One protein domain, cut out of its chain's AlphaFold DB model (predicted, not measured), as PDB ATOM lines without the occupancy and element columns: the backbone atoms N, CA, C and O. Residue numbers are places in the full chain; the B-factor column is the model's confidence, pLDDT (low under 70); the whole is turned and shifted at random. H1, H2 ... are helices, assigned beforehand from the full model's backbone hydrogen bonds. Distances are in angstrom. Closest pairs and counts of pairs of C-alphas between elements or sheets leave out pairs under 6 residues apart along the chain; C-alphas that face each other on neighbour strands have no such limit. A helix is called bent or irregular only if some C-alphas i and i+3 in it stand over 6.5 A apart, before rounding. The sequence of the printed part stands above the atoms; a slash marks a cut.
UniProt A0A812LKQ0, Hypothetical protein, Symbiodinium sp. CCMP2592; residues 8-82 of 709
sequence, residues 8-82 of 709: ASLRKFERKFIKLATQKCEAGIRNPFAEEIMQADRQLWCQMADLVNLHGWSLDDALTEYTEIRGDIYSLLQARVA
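What this domain is: This is residues 8 to 82 of the 709 residues of the protein "Hypothetical protein" of Symbiodinium sp. CCMP2592 (UniProt A0A812LKQ0). The model is a rod of helices: H2, the longest, runs along most of one side, H1 runs back beside it at a shallow tilt, and H3 followed by the short H4 covers the groove between them. One end of the rod is made by the long loop of residues 22 to 33, where residues 29 to 30 pair briefly with residues 80 to 81 of the closing tail; the turn from H2 into H3 makes the other end. The printed part has 75 residues with four named helices in the order H1, H2, H3, H4 and no named strand, and its class is all helix. It is only just compact, close to loose, with a radius of gyration of the C-alphas of 13.3 A, and the C-alphas span 44 by 21 by 17 A.

Where its parts are: Find C-alpha 8 at (-28.669, -2.497, 10.407); from there H1, residues 8 to 21, runs 20.0 A to C-alpha 21. Next look for C-alpha 34 at (-38.963, -23.331, -0.804), where H2, residues 34 to 53, begins its 28.4 A. H3 follows as residues 59 to 69, 14.4 A long; it is neither bent nor irregular, but only just: C-alphas 66 and 69 are 6.1 A apart. H4, residues 72 to 76, ends at C-alpha 76, (-26.469, -21.585, -1.706).

How they stand to each other: Start with H1, which touches H3 at a steep tilt of 42 degrees, the same way; their closest C-alphas, of Phe 13 and Thr 67, are 5.4 A apart. H1 and H2 are close but not clearly touching, with the closest C-alphas, of Ala 21 and Ile 37, 6.8 A apart; they run opposite ways at a shallow tilt of 30 degrees. Move on to H2, which touches H3 with residues 44 to 52 alone. Their closest C-alphas, of Met 48 and Ala 62, are 5.5 A apart, and the two helices run opposite ways at a steep tilt of 56 degrees. H2 touches H4 with residues 40 to 44 alone, and the closest C-alphas, of Ala 40 and Leu 76, are 5.6 A apart. H3 and H4 only just touch, only at the corner by their link, with 3 pairs of C-alphas within 8 A; the closest are those of Tyr 66 and Asp 72, 7.0 A apart. H1 and H4 are close but not clearly touching, with the closest C-alphas, of Phe 17 and Ile 73, 6.9 A apart. In the backbones of H1, H2, H3 and H4 you will find every O i to N i+4 pair within hydrogen-bond range.

The domain as a whole: The two C-alphas farthest apart, those of Ala 27 and Gly 56, are 44.5 A apart. The link from H1 to H2 is long, and those from H2 to H3 and from H3 to H4 are tight. The printed part has no cut, its mean pLDDT is 86.0, and no printed residue is under 70.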
ATOM      1  N   ALA A   8     -29.117  -2.748  11.773       79.62
ATOM      2  CA  ALA A   8     -28.669  -2.497  10.407       79.62
ATOM      3  C   ALA A   8     -27.995  -3.723   9.769       79.62
ATOM      4  O   ALA A   8     -28.270  -3.989   8.599       79.62
ATOM      5  N   SER A   9     -27.188  -4.474  10.522       82.62
ATOM      6  CA  SER A   9     -26.471  -5.671  10.061       82.62
ATOM      7  C   SER A   9     -27.456  -6.791   9.719       82.62
ATOM      8  O   SER A   9     -27.435  -7.325   8.611       82.62
ATOM      9  N   LEU A  10     -28.432  -7.036  10.601       83.94
ATOM     10  CA  LEU A  10     -29.517  -7.999  10.370       83.94
ATOM     11  C   LEU A  10     -30.357  -7.649   9.134       83.94
ATOM     12  O   LEU A  10     -30.565  -8.480   8.254       83.94
ATOM     13  N   ARG A  11     -30.780  -6.384   9.008       84.44
ATOM     14  CA  ARG A  11     -31.527  -5.919   7.825       84.44
ATOM     15  C   ARG A  11     -30.704  -5.974   6.540       84.44
ATOM     16  O   ARG A  11     -31.286  -5.924   5.454       84.44
ATOM     17  N   LYS A  12     -29.372  -5.957   6.623       88.62
ATOM     18  CA  LYS A  12     -28.485  -6.076   5.460       88.62
ATOM     19  C   LYS A  12     -28.405  -7.535   5.006       88.62
ATOM     20  O   LYS A  12     -28.604  -7.779   3.817       88.62
ATOM     21  N   PHE A  13     -28.241  -8.469   5.944       92.94
ATOM     22  CA  PHE A  13     -28.307  -9.913   5.695       92.94
ATOM     23  C   PHE A  13     -29.652 -10.316   5.070       92.94
ATOM     24  O   PHE A  13     -29.684 -10.833   3.954       92.94
ATOM     25  N   GLU A  14     -30.768  -9.970   5.720       90.94
ATOM     26  CA  GLU A  14     -32.123 -10.343   5.283       90.94
ATOM     27  C   GLU A  14     -32.444  -9.816   3.876       90.94
ATOM     28  O   GLU A  14     -32.921 -10.549   3.009       90.94
ATOM     29  N   ARG A  15     -32.109  -8.548   3.594       91.19
ATOM     30  CA  ARG A  15     -32.310  -7.971   2.256       91.19
ATOM     31  C   ARG A  15     -31.485  -8.679   1.188       91.19
ATOM     32  O   ARG A  15     -31.977  -8.843   0.073       91.19
ATOM     33  N   LYS A  16     -30.248  -9.074   1.497       92.50
ATOM     34  CA  LYS A  16     -29.390  -9.802   0.554       92.50
ATOM     35  C   LYS A  16     -29.927 -11.213   0.300       92.50
ATOM     36  O   LYS A  16     -30.009 -11.615  -0.858       92.50
ATOM     37  N   PHE A  17     -30.359 -11.901   1.355       94.25
ATOM     38  CA  PHE A  17     -30.939 -13.241   1.297       94.25
ATOM     39  C   PHE A  17     -32.215 -13.273   0.444       94.25
ATOM     40  O   PHE A  17     -32.278 -13.991  -0.554       94.25
ATOM     41  N   ILE A  18     -33.193 -12.411   0.751       90.94
ATOM     42  CA  ILE A  18     -34.458 -12.327   0.003       90.94
ATOM     43  C   ILE A  18     -34.197 -11.956  -1.458       90.94
ATOM     44  O   ILE A  18     -34.761 -12.569  -2.362       90.94
ATOM     45  N   LYS A  19     -33.303 -10.991  -1.712       91.69
ATOM     46  CA  LYS A  19     -32.970 -10.567  -3.077       91.69
ATOM     47  C   LYS A  19     -32.471 -11.731  -3.938       91.69
ATOM     48  O   LYS A  19     -32.848 -11.793  -5.103       91.69
ATOM     49  N   LEU A  20     -31.632 -12.613  -3.391       88.81
ATOM     50  CA  LEU A  20     -31.103 -13.773  -4.113       88.81
ATOM     51  C   LEU A  20     -32.149 -14.882  -4.267       88.81
ATOM     52  O   LEU A  20     -32.276 -15.446  -5.350       88.81
ATOM     53  N   ALA A  21     -32.955 -15.131  -3.232       89.25
ATOM     54  CA  ALA A  21     -34.017 -16.135  -3.265       89.25
ATOM     55  C   ALA A  21     -35.153 -15.790  -4.250       89.25
ATOM     56  O   ALA A  21     -35.776 -16.686  -4.818       89.25
ATOM     57  N   THR A  22     -35.426 -14.498  -4.475       88.62
ATOM     58  CA  THR A  22     -36.556 -14.033  -5.300       88.62
ATOM     59  C   THR A  22     -36.131 -13.231  -6.533       88.62
ATOM     60  O   THR A  22     -36.893 -12.387  -7.016       88.62
ATOM     61  N   GLN A  23     -34.916 -13.432  -7.046       84.44
ATOM     62  CA  GLN A  23     -34.448 -12.680  -8.213       84.44
ATOM     63  C   GLN A  23     -35.246 -13.027  -9.479       84.44
ATOM     64  O   GLN A  23     -35.746 -14.137  -9.652       84.44
ATOM     65  N   LYS A  24     -35.390 -12.069 -10.399       81.88
ATOM     66  CA  LYS A  24     -35.977 -12.366 -11.713       81.88
ATOM     67  C   LYS A  24     -34.994 -13.238 -12.495       81.88
ATOM     68  O   LYS A  24     -33.883 -12.794 -12.759       81.88
ATOM     69  N   CYS A  25     -35.408 -14.450 -12.852       79.69
ATOM     70  CA  CYS A  25     -34.608 -15.364 -13.662       79.69
ATOM     71  C   CYS A  25     -34.871 -15.167 -15.161       79.69
ATOM     72  O   CYS A  25     -35.992 -14.853 -15.569       79.69
ATOM     73  N   GLU A  26     -33.833 -15.372 -15.970       78.50
ATOM     74  CA  GLU A  26     -33.931 -15.427 -17.429       78.50
ATOM     75  C   GLU A  26     -34.537 -16.759 -17.903       78.50
ATOM     76  O   GLU A  26     -34.679 -17.718 -17.138       78.50
ATOM     77  N   ALA A  27     -34.924 -16.825 -19.178       73.56
ATOM     78  CA  ALA A  27     -35.536 -18.019 -19.750       73.56
ATOM     79  C   ALA A  27     -34.596 -19.236 -19.645       73.56
ATOM     80  O   ALA A  27     -33.451 -19.186 -20.084       73.56
ATOM     81  N   GLY A  28     -35.096 -20.339 -19.078       74.25
ATOM     82  CA  GLY A  28     -34.328 -21.579 -18.878       74.25
ATOM     83  C   GLY A  28     -33.667 -21.714 -17.502       74.25
ATOM     84  O   GLY A  28     -33.120 -22.774 -17.198       74.25
ATOM     85  N   ILE A  29     -33.765 -20.696 -16.644       83.56
ATOM     86  CA  ILE A  29     -33.257 -20.713 -15.269       83.56
ATOM     87  C   ILE A  29     -34.423 -20.446 -14.298       83.56
ATOM     88  O   ILE A  29     -35.354 -19.702 -14.608       83.56
ATOM     89  N   ARG A  30     -34.401 -21.078 -13.124       88.00
ATOM     90  CA  ARG A  30     -35.375 -20.920 -12.035       88.00
ATOM     91  C   ARG A  30     -34.697 -20.472 -10.742       88.00
ATOM     92  O   ARG A  30     -33.531 -20.785 -10.501       88.00
ATOM     93  N   ASN A  31     -35.463 -19.825  -9.869       89.62
ATOM     94  CA  ASN A  31     -35.045 -19.613  -8.485       89.62
ATOM     95  C   ASN A  31     -35.004 -20.943  -7.706       89.62
ATOM     96  O   ASN A  31     -35.637 -21.924  -8.131       89.62
ATOM     97  N   PRO A  32     -34.291 -20.981  -6.568       88.56
ATOM     98  CA  PRO A  32     -34.403 -22.071  -5.607       88.56
ATOM     99  C   PRO A  32     -35.859 -22.270  -5.139       88.56
ATOM    100  O   PRO A  32     -36.615 -21.306  -5.005       88.56
ATOM    101  N   PHE A  33     -36.270 -23.516  -4.913       86.56
ATOM    102  CA  PHE A  33     -37.569 -23.864  -4.337       86.56
ATOM    103  C   PHE A  33     -37.589 -23.617  -2.825       86.56
ATOM    104  O   PHE A  33     -36.546 -23.448  -2.200       86.56
ATOM    105  N   ALA A  34     -38.783 -23.621  -2.228       81.06
ATOM    106  CA  ALA A  34     -38.963 -23.331  -0.804       81.06
ATOM    107  C   ALA A  34     -38.064 -24.195   0.103       81.06
ATOM    108  O   ALA A  34     -37.420 -23.658   0.997       81.06
ATOM    109  N   GLU A  35     -37.944 -25.495  -0.179       83.50
ATOM    110  CA  GLU A  35     -37.066 -26.407   0.570       83.50
ATOM    111  C   GLU A  35     -35.578 -26.038   0.434       83.50
ATOM    112  O   GLU A  35     -34.859 -26.002   1.432       83.50
ATOM    113  N   GLU A  36     -35.126 -25.678  -0.774       86.88
ATOM    114  CA  GLU A  36     -33.743 -25.244  -1.040       86.88
ATOM    115  C   GLU A  36     -33.426 -23.922  -0.308       86.88
ATOM    116  O   GLU A  36     -32.329 -23.746   0.223       86.88
ATOM    117  N   ILE A  37     -34.399 -23.003  -0.225       89.56
ATOM    118  CA  ILE A  37     -34.277 -21.734   0.514       89.56
ATOM    119  C   ILE A  37     -34.193 -21.994   2.023       89.56
ATOM    120  O   ILE A  37     -33.334 -21.423   2.694       89.56
ATOM    121  N   MET A  38     -35.050 -22.868   2.558       85.31
ATOM    122  CA  MET A  38     -35.048 -23.222   3.983       85.31
ATOM    123  C   MET A  38     -33.744 -23.912   4.397       85.31
ATOM    124  O   MET A  38     -33.201 -23.629   5.464       85.31
ATOM    125  N   GLN A  39     -33.209 -24.789   3.544       88.81
ATOM    126  CA  GLN A  39     -31.934 -25.453   3.800       88.81
ATOM    127  C   GLN A  39     -30.759 -24.464   3.781       88.81
ATOM    128  O   GLN A  39     -29.883 -24.548   4.643       88.81
ATOM    129  N   ALA A  40     -30.762 -23.507   2.846       89.50
ATOM    130  CA  ALA A  40     -29.751 -22.455   2.769       89.50
ATOM    131  C   ALA A  40     -29.755 -21.545   4.010       89.50
ATOM    132  O   ALA A  40     -28.689 -21.261   4.555       89.50
ATOM    133  N   ASP A  41     -30.935 -21.127   4.483       91.12
ATOM    134  CA  ASP A  41     -31.075 -20.312   5.699       91.12
ATOM    135  C   ASP A  41     -30.531 -21.056   6.926       91.12
ATOM    136  O   ASP A  41     -29.655 -20.552   7.632       91.12
ATOM    137  N   ARG A  42     -30.951 -22.317   7.109       87.00
ATOM    138  CA  ARG A  42     -30.461 -23.178   8.194       87.00
ATOM    139  C   ARG A  42     -28.936 -23.290   8.184       87.00
ATOM    140  O   ARG A  42     -28.307 -23.162   9.230       87.00
ATOM    141  N   GLN A  43     -28.341 -23.540   7.019       90.31
ATOM    142  CA  GLN A  43     -26.899 -23.743   6.905       90.31
ATOM    143  C   GLN A  43     -26.103 -22.473   7.236       90.31
ATOM    144  O   GLN A  43     -25.122 -22.558   7.974       90.31
ATOM    145  N   LEU A  44     -26.536 -21.305   6.750       90.69
ATOM    146  CA  LEU A  44     -25.880 -20.026   7.044       90.69
ATOM    147  C   LEU A  44     -25.948 -19.689   8.539       90.69
ATOM    148  O   LEU A  44     -24.942 -19.288   9.123       90.69
ATOM    149  N   TRP A  45     -27.103 -19.894   9.179       89.38
ATOM    150  CA  TRP A  45     -27.263 -19.627  10.611       89.38
ATOM    151  C   TRP A  45     -26.474 -20.581  11.500       89.38
ATOM    152  O   TRP A  45     -25.917 -20.131  12.499       89.38
ATOM    153  N   CYS A  46     -26.352 -21.859  11.126       81.31
ATOM    154  CA  CYS A  46     -25.463 -22.785  11.830       81.31
ATOM    155  C   CYS A  46     -24.007 -22.302  11.788       81.31
ATOM    156  O   CYS A  46     -23.367 -22.201  12.828       81.31
ATOM    157  N   GLN A  47     -23.500 -21.919  10.614       84.25
ATOM    158  CA  GLN A  47     -22.107 -21.486  10.496       84.25
ATOM    159  C   GLN A  47     -21.832 -20.141  11.189       84.25
ATOM    160  O   GLN A  47     -20.771 -19.950  11.784       84.25
ATOM    161  N   MET A  48     -22.785 -19.201  11.146       88.19
ATOM    162  CA  MET A  48     -22.688 -17.956  11.917       88.19
ATOM    163  C   MET A  48     -22.698 -18.232  13.426       88.19
ATOM    164  O   MET A  48     -21.944 -17.600  14.165       88.19
ATOM    165  N   ALA A  49     -23.502 -19.195  13.886       79.88
ATOM    166  CA  ALA A  49     -23.530 -19.602  15.287       79.88
ATOM    167  C   ALA A  49     -22.206 -20.242  15.733       79.88
ATOM    168  O   ALA A  49     -21.760 -19.967  16.845       79.88
ATOM    169  N   ASP A  50     -21.546 -21.024  14.878       81.00
ATOM    170  CA  ASP A  50     -20.225 -21.589  15.178       81.00
ATOM    171  C   ASP A  50     -19.168 -20.486  15.354       81.00
ATOM    172  O   ASP A  50     -18.406 -20.507  16.322       81.00
ATOM    173  N   LEU A  51     -19.156 -19.467  14.482       76.94
ATOM    174  CA  LEU A  51     -18.253 -18.316  14.628       76.94
ATOM    175  C   LEU A  51     -18.460 -17.586  15.962       76.94
ATOM    176  O   LEU A  51     -17.490 -17.239  16.637       76.94
ATOM    177  N   VAL A  52     -19.714 -17.388  16.367       83.25
ATOM    178  CA  VAL A  52     -20.041 -16.684  17.614       83.25
ATOM    179  C   VAL A  52     -19.706 -17.533  18.843       83.25
ATOM    180  O   VAL A  52     -19.047 -17.055  19.764       83.25
ATOM    181  N   ASN A  53     -20.123 -18.797  18.860       72.88
ATOM    182  CA  ASN A  53     -20.073 -19.631  20.061       72.88
ATOM    183  C   ASN A  53     -18.733 -20.346  20.256       72.88
ATOM    184  O   ASN A  53     -18.315 -20.548  21.393       72.88
ATOM    185  N   LEU A  54     -18.067 -20.744  19.170       77.50
ATOM    186  CA  LEU A  54     -16.824 -21.521  19.231       77.50
ATOM    187  C   LEU A  54     -15.591 -20.654  18.989       77.50
ATOM    188  O   LEU A  54     -14.526 -20.931  19.537       77.50
ATOM    189  N   HIS A  55     -15.730 -19.598  18.186       75.50
ATOM    190  CA  HIS A  55     -14.613 -18.736  17.803       75.50
ATOM    191  C   HIS A  55     -14.664 -17.343  18.444       75.50
ATOM    192  O   HIS A  55     -13.762 -16.539  18.211       75.50
ATOM    193  N   GLY A  56     -15.676 -17.061  19.273       81.19
ATOM    194  CA  GLY A  56     -15.780 -15.831  20.061       81.19
ATOM    195  C   GLY A  56     -16.062 -14.571  19.241       81.19
ATOM    196  O   GLY A  56     -15.763 -13.469  19.698       81.19
ATOM    197  N   TRP A  57     -16.602 -14.712  18.028       85.56
ATOM    198  CA  TRP A  57     -16.965 -13.569  17.193       85.56
ATOM    199  C   TRP A  57     -18.187 -12.850  17.757       85.56
ATOM    200  O   TRP A  57     -19.076 -13.466  18.351       85.56
ATOM    201  N   SER A  58     -18.287 -11.540  17.516       88.00
ATOM    202  CA  SER A  58     -19.565 -10.865  17.714       88.00
ATOM    203  C   SER A  58     -20.544 -11.284  16.612       88.00
ATOM    204  O   SER A  58     -20.151 -11.593  15.485       88.00
ATOM    205  N   LEU A  59     -21.842 -11.286  16.915       85.94
ATOM    206  CA  LEU A  59     -22.855 -11.597  15.906       85.94
ATOM    207  C   LEU A  59     -22.876 -10.547  14.780       85.94
ATOM    208  O   LEU A  59     -23.185 -10.890  13.644       85.94
ATOM    209  N   ASP A  60     -22.515  -9.290  15.065       87.50
ATOM    210  CA  ASP A  60     -22.348  -8.257  14.034       87.50
ATOM    211  C   ASP A  60     -21.207  -8.588  13.064       87.50
ATOM    212  O   ASP A  60     -21.372  -8.423  11.852       87.50
ATOM    213  N   ASP A  61     -20.089  -9.112  13.572       88.88
ATOM    214  CA  ASP A  61     -18.957  -9.529  12.741       88.88
ATOM    215  C   ASP A  61     -19.311 -10.772  11.921       88.88
ATOM    216  O   ASP A  61     -19.053 -10.806  10.722       88.88
ATOM    217  N   ALA A  62     -19.985 -11.759  12.524       88.25
ATOM    218  CA  ALA A  62     -20.430 -12.963  11.819       88.25
ATOM    219  C   ALA A  62     -21.464 -12.649  10.719       88.25
ATOM    220  O   ALA A  62     -21.374 -13.176   9.609       88.25
ATOM    221  N   LEU A  63     -22.418 -11.751  10.995       90.25
ATOM    222  CA  LEU A  63     -23.391 -11.285  10.005       90.25
ATOM    223  C   LEU A  63     -22.705 -10.519   8.877       90.25
ATOM    224  O   LEU A  63     -23.012 -10.759   7.712       90.25
ATOM    225  N   THR A  64     -21.780  -9.613   9.194       90.38
ATOM    226  CA  THR A  64     -21.012  -8.863   8.189       90.38
ATOM    227  C   THR A  64     -20.167  -9.797   7.326       90.38
ATOM    228  O   THR A  64     -20.201  -9.694   6.101       90.38
ATOM    229  N   GLU A  65     -19.491 -10.768   7.932       91.00
ATOM    230  CA  GLU A  65     -18.673 -11.773   7.254       91.00
ATOM    231  C   GLU A  65     -19.491 -12.558   6.224       91.00
ATOM    232  O   GLU A  65     -19.140 -12.586   5.045       91.00
ATOM    233  N   TYR A  66     -20.638 -13.116   6.621       90.06
ATOM    234  CA  TYR A  66     -21.504 -13.883   5.717       90.06
ATOM    235  C   TYR A  66     -22.312 -13.023   4.737       90.06
ATOM    236  O   TYR A  66     -22.736 -13.497   3.679       90.06
ATOM    237  N   THR A  67     -22.519 -11.745   5.057       90.50
ATOM    238  CA  THR A  67     -23.252 -10.816   4.191       90.50
ATOM    239  C   THR A  67     -22.348 -10.119   3.183       90.50
ATOM    240  O   THR A  67     -22.840  -9.734   2.124       90.50
ATOM    241  N   GLU A  68     -21.062  -9.912   3.452       87.38
ATOM    242  CA  GLU A  68     -20.211  -9.014   2.652       87.38
ATOM    243  C   GLU A  68     -18.915  -9.653   2.174       87.38
ATOM    244  O   GLU A  68     -18.493  -9.357   1.058       87.38
ATOM    245  N   ILE A  69     -18.316 -10.526   2.980       87.19
ATOM    246  CA  ILE A  69     -16.975 -11.063   2.728       87.19
ATOM    247  C   ILE A  69     -17.077 -12.439   2.068       87.19
ATOM    248  O   ILE A  69     -16.471 -12.685   1.024       87.19
ATOM    249  N   ARG A  70     -17.892 -13.328   2.637       86.38
ATOM    250  CA  ARG A  70     -18.063 -14.702   2.169       86.38
ATOM    251  C   ARG A  70     -19.054 -14.816   1.011       86.38
ATOM    252  O   ARG A  70     -20.052 -14.096   0.914       86.38
ATOM    253  N   GLY A  71     -18.768 -15.761   0.116       83.75
ATOM    254  CA  GLY A  71     -19.576 -16.050  -1.073       83.75
ATOM    255  C   GLY A  71     -20.746 -17.007  -0.825       83.75
ATOM    256  O   GLY A  71     -21.576 -17.187  -1.711       83.75
ATOM    257  N   ASP A  72     -20.838 -17.603   0.362       90.06
ATOM    258  CA  ASP A  72     -21.729 -18.720   0.687       90.06
ATOM    259  C   ASP A  72     -23.202 -18.423   0.385       90.06
ATOM    260  O   ASP A  72     -23.889 -19.243  -0.226       90.06
ATOM    261  N   ILE A  73     -23.676 -17.214   0.714       90.56
ATOM    262  CA  ILE A  73     -25.059 -16.797   0.436       90.56
ATOM    263  C   ILE A  73     -25.380 -16.804  -1.067       90.56
ATOM    264  O   ILE A  73     -26.498 -17.136  -1.458       90.56
ATOM    265  N   TYR A  74     -24.403 -16.489  -1.922       88.50
ATOM    266  CA  TYR A  74     -24.564 -16.557  -3.374       88.50
ATOM    267  C   TYR A  74     -24.536 -17.997  -3.876       88.50
ATOM    268  O   TYR A  74     -25.334 -18.351  -4.737       88.50
ATOM    269  N   SER A  75     -23.652 -18.835  -3.334       89.50
ATOM    270  CA  SER A  75     -23.513 -20.233  -3.751       89.50
ATOM    271  C   SER A  75     -24.727 -21.085  -3.383       89.50
ATOM    272  O   SER A  75     -25.153 -21.934  -4.177       89.50
ATOM    273  N   LEU A  76     -25.303 -20.854  -2.200       90.50
ATOM    274  CA  LEU A  76     -26.469 -21.585  -1.706       90.50
ATOM    275  C   LEU A  76     -27.755 -21.164  -2.432       90.50
ATOM    276  O   LEU A  76     -28.547 -22.023  -2.817       90.50
ATOM    277  N   LEU A  77     -27.924 -19.863  -2.698       92.19
ATOM    278  CA  LEU A  77     -29.116 -19.304  -3.351       92.19
ATOM    279  C   LEU A  77     -28.948 -19.050  -4.859       92.19
ATOM    280  O   LEU A  77     -29.728 -18.306  -5.453       92.19
ATOM    281  N   GLN A  78     -27.947 -19.654  -5.505       87.19
ATOM    282  CA  GLN A  78     -27.762 -19.515  -6.951       87.19
ATOM    283  C   GLN A  78     -28.956 -20.096  -7.728       87.19
ATOM    284  O   GLN A  78     -29.505 -21.149  -7.385       87.19
ATOM    285  N   ALA A  79     -29.333 -19.419  -8.812       86.19
ATOM    286  CA  ALA A  79     -30.407 -19.870  -9.684       86.19
ATOM    287  C   ALA A  79     -30.022 -21.172 -10.418       86.19
ATOM    288  O   ALA A  79     -28.856 -21.402 -10.739       86.19
ATOM    289  N   ARG A  80     -31.001 -22.050 -10.661       85.00
ATOM    290  CA  ARG A  80     -30.806 -23.419 -11.175       85.00
ATOM    291  C   ARG A  80     -31.385 -23.564 -12.579       85.00
ATOM    292  O   ARG A  80     -32.357 -22.894 -12.907       85.00
ATOM    293  N   VAL A  81     -30.856 -24.470 -13.398       83.50
ATOM    294  CA  VAL A  81     -31.445 -24.773 -14.717       83.50
ATOM    295  C   VAL A  81     -32.857 -25.343 -14.536       83.50
ATOM    296  O   VAL A  81     -33.083 -26.232 -13.711       83.50
ATOM    297  N   ALA A  82     -33.824 -24.815 -15.285       74.69
ATOM    298  CA  ALA A  82     -35.190 -25.321 -15.288       74.69
ATOM    299  C   ALA A  82     -35.249 -26.654 -16.055       74.69
ATOM    300  O   ALA A  82     -34.847 -26.729 -17.215       74.69
TER     301      ALA A  82